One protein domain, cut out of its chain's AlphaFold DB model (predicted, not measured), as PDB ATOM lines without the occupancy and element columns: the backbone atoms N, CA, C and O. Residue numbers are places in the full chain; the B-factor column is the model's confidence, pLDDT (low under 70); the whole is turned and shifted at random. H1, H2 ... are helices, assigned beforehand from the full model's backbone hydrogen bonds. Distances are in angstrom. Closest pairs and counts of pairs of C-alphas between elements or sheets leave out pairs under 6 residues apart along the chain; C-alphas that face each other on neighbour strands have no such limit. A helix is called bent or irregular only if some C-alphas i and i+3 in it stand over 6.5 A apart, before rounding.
ATOM      1  N   GLU A 223     190.318 284.697 163.771       53.47
ATOM      2  CA  GLU A 223     190.922 286.027 163.898       53.47
ATOM      3  C   GLU A 223     190.446 286.734 165.174       53.47
ATOM      4  O   GLU A 223     191.267 287.310 165.886       53.47
ATOM      5  N   GLU A 224     189.197 286.536 165.608       57.41
ATOM      6  CA  GLU A 224     188.738 286.999 166.928       57.41
ATOM      7  C   GLU A 224     189.454 286.264 168.092       57.41
ATOM      8  O   GLU A 224     189.776 286.849 169.134       57.41
ATOM      9  N   LYS A 225     189.765 284.965 167.937       62.69
ATOM     10  CA  LYS A 225     190.632 284.220 168.876       62.69
ATOM     11  C   LYS A 225     192.069 284.748 168.868       62.69
ATOM     12  O   LYS A 225     192.656 284.875 169.942       62.69
ATOM     13  N   THR A 226     192.601 285.109 167.703       62.53
ATOM     14  CA  THR A 226     193.957 285.660 167.550       62.53
ATOM     15  C   THR A 226     194.063 287.053 168.169       62.53
ATOM     16  O   THR A 226     194.956 287.285 168.976       62.53
ATOM     17  N   ILE A 227     193.100 287.947 167.930       61.47
ATOM     18  CA  ILE A 227     193.031 289.276 168.562       61.47
ATOM     19  C   ILE A 227     192.939 289.146 170.090       61.47
ATOM     20  O   ILE A 227     193.664 289.830 170.815       61.47
ATOM     21  N   ARG A 228     192.123 288.218 170.614       63.66
ATOM     22  CA  ARG A 228     192.075 287.926 172.061       63.66
ATOM     23  C   ARG A 228     193.377 287.327 172.598       63.66
ATOM     24  O   ARG A 228     193.738 287.632 173.734       63.66
ATOM     25  N   ALA A 229     194.085 286.506 171.824       57.84
ATOM     26  CA  ALA A 229     195.387 285.959 172.202       57.84
ATOM     27  C   ALA A 229     196.475 287.044 172.224       57.84
ATOM     28  O   ALA A 229     197.173 287.162 173.225       57.84
ATOM     29  N   VAL A 230     196.547 287.898 171.199       55.09
ATOM     30  CA  VAL A 230     197.464 289.048 171.121       55.09
ATOM     31  C   VAL A 230     197.152 290.067 172.216       55.09
ATOM     32  O   VAL A 230     198.061 290.529 172.892       55.09
ATOM     33  N   THR A 231     195.879 290.342 172.505       59.62
ATOM     34  CA  THR A 231     195.496 291.235 173.614       59.62
ATOM     35  C   THR A 231     195.867 290.626 174.969       59.62
ATOM     36  O   THR A 231     196.347 291.334 175.852       59.62
ATOM     37  N   LYS A 232     195.722 289.303 175.152       58.03
ATOM     38  CA  LYS A 232     196.214 288.596 176.350       58.03
ATOM     39  C   LYS A 232     197.744 288.579 176.438       58.03
ATOM     40  O   LYS A 232     198.263 288.718 177.539       58.03
ATOM     41  N   GLN A 233     198.455 288.456 175.319       50.03
ATOM     42  CA  GLN A 233     199.918 288.477 175.249       50.03
ATOM     43  C   GLN A 233     200.464 289.878 175.544       50.03
ATOM     44  O   GLN A 233     201.336 290.027 176.391       50.03
ATOM     45  N   MET A 234     199.891 290.919 174.939       50.09
ATOM     46  CA  MET A 234     200.235 292.319 175.190       50.09
ATOM     47  C   MET A 234     199.904 292.721 176.634       50.09
ATOM     48  O   MET A 234     200.692 293.404 177.284       50.09
ATOM     49  N   LYS A 235     198.802 292.198 177.195       54.28
ATOM     50  CA  LYS A 235     198.506 292.298 178.630       54.28
ATOM     51  C   LYS A 235     199.566 291.566 179.466       54.28
ATOM     52  O   LYS A 235     200.107 292.163 180.386       54.28
ATOM     53  N   ALA A 236     199.936 290.329 179.138       51.72
ATOM     54  CA  ALA A 236     200.991 289.599 179.851       51.72
ATOM     55  C   ALA A 236     202.352 290.323 179.805       51.72
ATOM     56  O   ALA A 236     203.039 290.368 180.819       51.72
ATOM     57  N   ILE A 237     202.705 290.960 178.685       51.72
ATOM     58  CA  ILE A 237     203.914 291.790 178.547       51.72
ATOM     59  C   ILE A 237     203.843 293.014 179.479       51.72
ATOM     60  O   ILE A 237     204.773 293.251 180.249       51.72
ATOM     61  N   PHE A 238     202.714 293.736 179.500       47.59
ATOM     62  CA  PHE A 238     202.516 294.884 180.399       47.59
ATOM     63  C   PHE A 238     202.526 294.517 181.893       47.59
ATOM     64  O   PHE A 238     203.028 295.296 182.705       47.59
ATOM     65  N   TYR A 239     201.988 293.353 182.272       52.19
ATOM     66  CA  TYR A 239     201.926 292.923 183.674       52.19
ATOM     67  C   TYR A 239     203.186 292.173 184.149       52.19
ATOM     68  O   TYR A 239     203.491 292.256 185.335       52.19
ATOM     69  N   ASN A 240     203.962 291.525 183.268       48.91
ATOM     70  CA  ASN A 240     205.227 290.879 183.656       48.91
ATOM     71  C   ASN A 240     206.377 291.876 183.868       48.91
ATOM     72  O   ASN A 240     207.212 291.636 184.732       48.91
ATOM     73  N   GLY A 241     206.415 292.999 183.139       47.25
ATOM     74  CA  GLY A 241     207.420 294.047 183.371       47.25
ATOM     75  C   GLY A 241     207.152 294.900 184.620       47.25
ATOM     76  O   GLY A 241     208.085 295.350 185.274       47.25
ATOM     77  N   ASN A 242     205.876 295.102 184.979       53.25
ATOM     78  CA  ASN A 242     205.459 296.105 185.972       53.25
ATOM     79  C   ASN A 242     204.684 295.548 187.184       53.25
ATOM     80  O   ASN A 242     204.063 296.324 187.916       53.25
ATOM     81  N   ALA A 243     204.728 294.234 187.443       53.78
ATOM     82  CA  ALA A 243     204.062 293.618 188.598       53.78
ATOM     83  C   ALA A 243     204.433 294.308 189.927       53.78
ATOM     84  O   ALA A 243     203.558 294.642 190.729       53.78
ATOM     85  N   THR A 244     205.723 294.596 190.126       56.34
ATOM     86  CA  THR A 244     206.250 295.267 191.324       56.34
ATOM     87  C   THR A 244     205.751 296.708 191.445       56.34
ATOM     88  O   THR A 244     205.355 297.130 192.530       56.34
ATOM     89  N   TYR A 245     205.718 297.457 190.335       57.84
ATOM     90  CA  TYR A 245     205.307 298.863 190.326       57.84
ATOM     91  C   TYR A 245     203.801 299.023 190.566       57.84
ATOM     92  O   TYR A 245     203.398 299.845 191.385       57.84
ATOM     93  N   ILE A 246     202.960 298.192 189.936       62.91
ATOM     94  CA  ILE A 246     201.506 298.219 190.160       62.91
ATOM     95  C   ILE A 246     201.161 297.786 191.594       62.91
ATOM     96  O   ILE A 246     200.285 298.391 192.211       62.91
ATOM     97  N   PHE A 247     201.878 296.812 192.167       61.84
ATOM     98  CA  PHE A 247     201.712 296.424 193.571       61.84
ATOM     99  C   PHE A 247     202.081 297.564 194.536       61.84
ATOM    100  O   PHE A 247     201.318 297.861 195.458       61.84
ATOM    101  N   TYR A 248     203.192 298.269 194.283       61.81
ATOM    102  CA  TYR A 248     203.584 299.451 195.057       61.81
ATOM    103  C   TYR A 248     202.562 300.589 194.927       61.81
ATOM    104  O   TYR A 248     202.156 301.171 195.932       61.81
ATOM    105  N   LEU A 249     202.083 300.872 193.711       67.31
ATOM    106  CA  LEU A 249     201.081 301.911 193.470       67.31
ATOM    107  C   LEU A 249     199.748 301.589 194.163       67.31
ATOM    108  O   LEU A 249     199.108 302.490 194.699       67.31
ATOM    109  N   TYR A 250     199.339 300.317 194.191       59.62
ATOM    110  CA  TYR A 250     198.103 299.887 194.847       59.62
ATOM    111  C   TYR A 250     198.200 299.980 196.379       59.62
ATOM    112  O   TYR A 250     197.286 300.505 197.017       59.62
ATOM    113  N   LEU A 251     199.331 299.567 196.968       61.31
ATOM    114  CA  LEU A 251     199.589 299.677 198.410       61.31
ATOM    115  C   LEU A 251     199.725 301.130 198.892       61.31
ATOM    116  O   LEU A 251     199.199 301.477 199.948       61.31
ATOM    117  N   GLU A 274     190.646 282.900 201.004       87.69
ATOM    118  CA  GLU A 274     191.737 283.319 201.889       87.69
ATOM    119  C   GLU A 274     192.695 282.165 202.212       87.69
ATOM    120  O   GLU A 274     193.902 282.395 202.267       87.69
ATOM    121  N   THR A 275     192.210 280.920 202.280       93.00
ATOM    122  CA  THR A 275     193.064 279.724 202.361       93.00
ATOM    123  C   THR A 275     193.973 279.639 201.138       93.00
ATOM    124  O   THR A 275     195.190 279.610 201.301       93.00
ATOM    125  N   VAL A 276     193.427 279.716 199.918       93.88
ATOM    126  CA  VAL A 276     194.214 279.701 198.671       93.88
ATOM    127  C   VAL A 276     195.196 280.876 198.611       93.88
ATOM    128  O   VAL A 276     196.348 280.684 198.233       93.88
ATOM    129  N   ARG A 277     194.811 282.085 199.044       91.44
ATOM    130  CA  ARG A 277     195.752 283.219 199.146       91.44
ATOM    131  C   ARG A 277     196.859 282.960 200.166       91.44
ATOM    132  O   ARG A 277     198.005 283.309 199.900       91.44
ATOM    133  N   SER A 278     196.543 282.377 201.322       92.88
ATOM    134  CA  SER A 278     197.536 282.036 202.347       92.88
ATOM    135  C   SER A 278     198.500 280.949 201.864       92.88
ATOM    136  O   SER A 278     199.702 281.073 202.077       92.88
ATOM    137  N   GLU A 279     197.994 279.969 201.113       94.31
ATOM    138  CA  GLU A 279     198.766 278.903 200.482       94.31
ATOM    139  C   GLU A 279     199.686 279.450 199.386       94.31
ATOM    140  O   GLU A 279     200.871 279.146 199.364       94.31
ATOM    141  N   VAL A 280     199.188 280.350 198.532       96.19
ATOM    142  CA  VAL A 280     200.005 281.034 197.516       96.19
ATOM    143  C   VAL A 280     201.088 281.899 198.166       96.19
ATOM    144  O   VAL A 280     202.240 281.849 197.741       96.19
ATOM    145  N   ARG A 281     200.774 282.651 199.234       95.12
ATOM    146  CA  ARG A 281     201.790 283.393 200.010       95.12
ATOM    147  C   ARG A 281     202.828 282.443 200.628       95.12
ATOM    148  O   ARG A 281     204.016 282.766 200.609       95.12
ATOM    149  N   ARG A 282     202.403 281.281 201.142       95.88
ATOM    150  CA  ARG A 282     203.282 280.245 201.711       95.88
ATOM    151  C   ARG A 282     204.207 279.653 200.650       95.88
ATOM    152  O   ARG A 282     205.416 279.721 200.833       95.88
ATOM    153  N   ALA A 283     203.665 279.191 199.526       96.75
ATOM    154  CA  ALA A 283     204.425 278.625 198.414       96.75
ATOM    155  C   ALA A 283     205.422 279.633 197.812       96.75
ATOM    156  O   ALA A 283     206.564 279.279 197.537       96.75
ATOM    157  N   ILE A 284     205.042 280.910 197.670       95.50
ATOM    158  CA  ILE A 284     205.978 281.972 197.258       95.50
ATOM    159  C   ILE A 284     207.113 282.130 198.280       95.50
ATOM    160  O   ILE A 284     208.271 282.238 197.882       95.50
ATOM    161  N   SER A 285     206.809 282.112 199.582       95.12
ATOM    162  CA  SER A 285     207.825 282.220 200.643       95.12
ATOM    163  C   SER A 285     208.760 281.004 200.676       95.12
ATOM    164  O   SER A 285     209.958 281.152 200.904       95.12
ATOM    165  N   GLU A 286     208.228 279.809 200.422       96.12
ATOM    166  CA  GLU A 286     208.977 278.553 200.328       96.12
ATOM    167  C   GLU A 286     209.923 278.566 199.122       96.12
ATOM    168  O   GLU A 286     211.124 278.386 199.296       96.12
ATOM    169  N   ILE A 287     209.426 278.927 197.933       96.81
ATOM    170  CA  ILE A 287     210.242 279.102 196.720       96.81
ATOM    171  C   ILE A 287     211.323 280.173 196.927       96.81
ATOM    172  O   ILE A 287     212.467 279.976 196.526       96.81
ATOM    173  N   GLN A 288     211.002 281.301 197.569       94.94
ATOM    174  CA  GLN A 288     211.986 282.344 197.883       94.94
ATOM    175  C   GLN A 288     213.071 281.840 198.841       94.94
ATOM    176  O   GLN A 288     214.252 282.092 198.600       94.94
ATOM    177  N   ASN A 289     212.693 281.101 199.887       95.75
ATOM    178  CA  ASN A 289     213.630 280.482 200.820       95.75
ATOM    179  C   ASN A 289     214.508 279.438 200.110       95.75
ATOM    180  O   ASN A 289     215.724 279.460 200.258       95.75
ATOM    181  N   ASP A 290     213.934 278.575 199.273       95.62
ATOM    182  CA  ASP A 290     214.678 277.563 198.521       95.62
ATOM    183  C   ASP A 290     215.625 278.163 197.485       95.62
ATOM    184  O   ASP A 290     216.768 277.713 197.387       95.62
ATOM    185  N   ILE A 291     215.220 279.224 196.781       93.12
ATOM    186  CA  ILE A 291     216.104 279.999 195.902       93.12
ATOM    187  C   ILE A 291     217.219 280.654 196.725       93.12
ATOM    188  O   ILE A 291     218.386 280.546 196.356       93.12
ATOM    189  N   GLN A 292     216.908 281.277 197.863       90.88
ATOM    190  CA  GLN A 292     217.912 281.888 198.737       90.88
ATOM    191  C   GLN A 292     218.885 280.843 199.316       90.88
ATOM    192  O   GLN A 292     220.080 281.113 199.439       90.88
ATOM    193  N   ASN A 293     218.411 279.638 199.631       87.00
ATOM    194  CA  ASN A 293     219.229 278.520 200.098       87.00
ATOM    195  C   ASN A 293     220.045 277.898 198.957       87.00
ATOM    196  O   ASN A 293     221.194 277.519 199.163       87.00
ATOM    197  N   ALA A 294     219.499 277.813 197.742       88.56
ATOM    198  CA  ALA A 294     220.229 277.384 196.554       88.56
ATOM    199  C   ALA A 294     221.339 278.381 196.203       88.56
ATOM    200  O   ALA A 294     222.474 277.967 196.004       88.56
ATOM    201  N   ILE A 295     221.058 279.687 196.227       81.94
ATOM    202  CA  ILE A 295     222.062 280.746 196.056       81.94
ATOM    203  C   ILE A 295     223.118 280.668 197.164       81.94
ATOM    204  O   ILE A 295     224.300 280.733 196.861       81.94
ATOM    205  N   GLN A 296     222.738 280.452 198.428       77.56
ATOM    206  CA  GLN A 296     223.712 280.262 199.510       77.56
ATOM    207  C   GLN A 296     224.610 279.038 199.294       77.56
ATOM    208  O   GLN A 296     225.820 279.169 199.440       77.56
ATOM    209  N   ARG A 297     224.062 277.881 198.893       75.62
ATOM    210  CA  ARG A 297     224.854 276.676 198.568       75.62
ATOM    211  C   ARG A 297     225.735 276.862 197.326       75.62
ATOM    212  O   ARG A 297     226.833 276.320 197.282       75.62
ATOM    213  N   ASN A 298     225.266 277.634 196.346       70.62
ATOM    214  CA  ASN A 298     225.952 277.885 195.076       70.62
ATOM    215  C   ASN A 298     226.864 279.126 195.109       70.62
ATOM    216  O   ASN A 298     227.544 279.415 194.124       70.62
ATOM    217  N   ASN A 299     226.902 279.868 196.220       59.59
ATOM    218  CA  ASN A 299     227.820 280.983 196.389       59.59
ATOM    219  C   ASN A 299     229.261 280.444 196.451       59.59
ATOM    220  O   ASN A 299     229.557 279.582 197.283       59.59
ATOM    221  N   PRO A 300     230.204 280.982 195.656       56.00
ATOM    222  CA  PRO A 300     231.589 280.507 195.642       56.00
ATOM    223  C   PRO A 300     232.330 280.757 196.967       56.00
ATOM    224  O   PRO A 300     233.395 280.184 197.186       56.00
ATOM    225  N   THR A 301     231.769 281.552 197.883       53.62
ATOM    226  CA  THR A 301     232.244 281.654 199.268       53.62
ATOM    227  C   THR A 301     232.063 280.364 200.061       53.62
ATOM    228  O   THR A 301     232.899 280.096 200.913       53.62
ATOM    229  N   VAL A 302     231.079 279.510 199.750       44.38
ATOM    230  CA  VAL A 302     230.992 278.167 200.356       44.38
ATOM    231  C   VAL A 302     232.132 277.280 199.856       44.38
ATOM    232  O   VAL A 302     232.732 276.579 200.656       44.38
ATOM    233  N   ILE A 303     232.558 277.400 198.595       48.66
ATOM    234  CA  ILE A 303     233.762 276.712 198.075       48.66
ATOM    235  C   ILE A 303     235.061 277.280 198.702       48.66
ATOM    236  O   ILE A 303     236.112 276.634 198.675       48.66
TER     237      ILE A 303
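AT A GLANCE: This is residues 223 to 251 and 274 to 303 of the 590 residues of an uncharacterized protein of Kingdonia uniflora (UniProt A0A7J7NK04). Helix H1 is bent into an L of two arms, H1a and H1b, and beside this open frame runs a long straight helix, H2, with the tiny H3 at its end. The printed part has 59 residues, all helix by class, in the order H1, H2, H3. It is extended, with a radius of gyration of the C-alphas of 17.9 A and spans of 55 by 31 by 23 A.

IN THESE COORDINATES: H1, residues 223 to 251, was assigned as one helix by its hydrogen bonds, but is bent: C-alphas 241 and 244 are 8.1 A apart. H1a, residues 223 to 241, begins at (190.922, 286.027, 163.898) and is 26.8 A long; H1b is residues 244 to 251. H2, residues 274 to 298, is 35.3 A long. H3, residues 300 to 303, ends at (233.762, 276.712, 198.075).

HOW THE PARTS SIT: H1a and H1b are about perpendicular, at 81 degrees. Both arms are apart from H2 and H3. H2 and H3 are close but not clearly touching; their closest C-alphas, of Gln 296 and Val 302, are 7.6 A apart. Every O i to N i+4 pair is within hydrogen-bond range in H1a, H1b and H2; H3 is too short for one.

THE WHOLE: Residues 252 to 273 are not printed; C-alphas 251 and 274 are 18.5 A apart across the cut. The link H2 to H3 is tight. Residues 223 to 251 and 299 to 303 have pLDDT under 70.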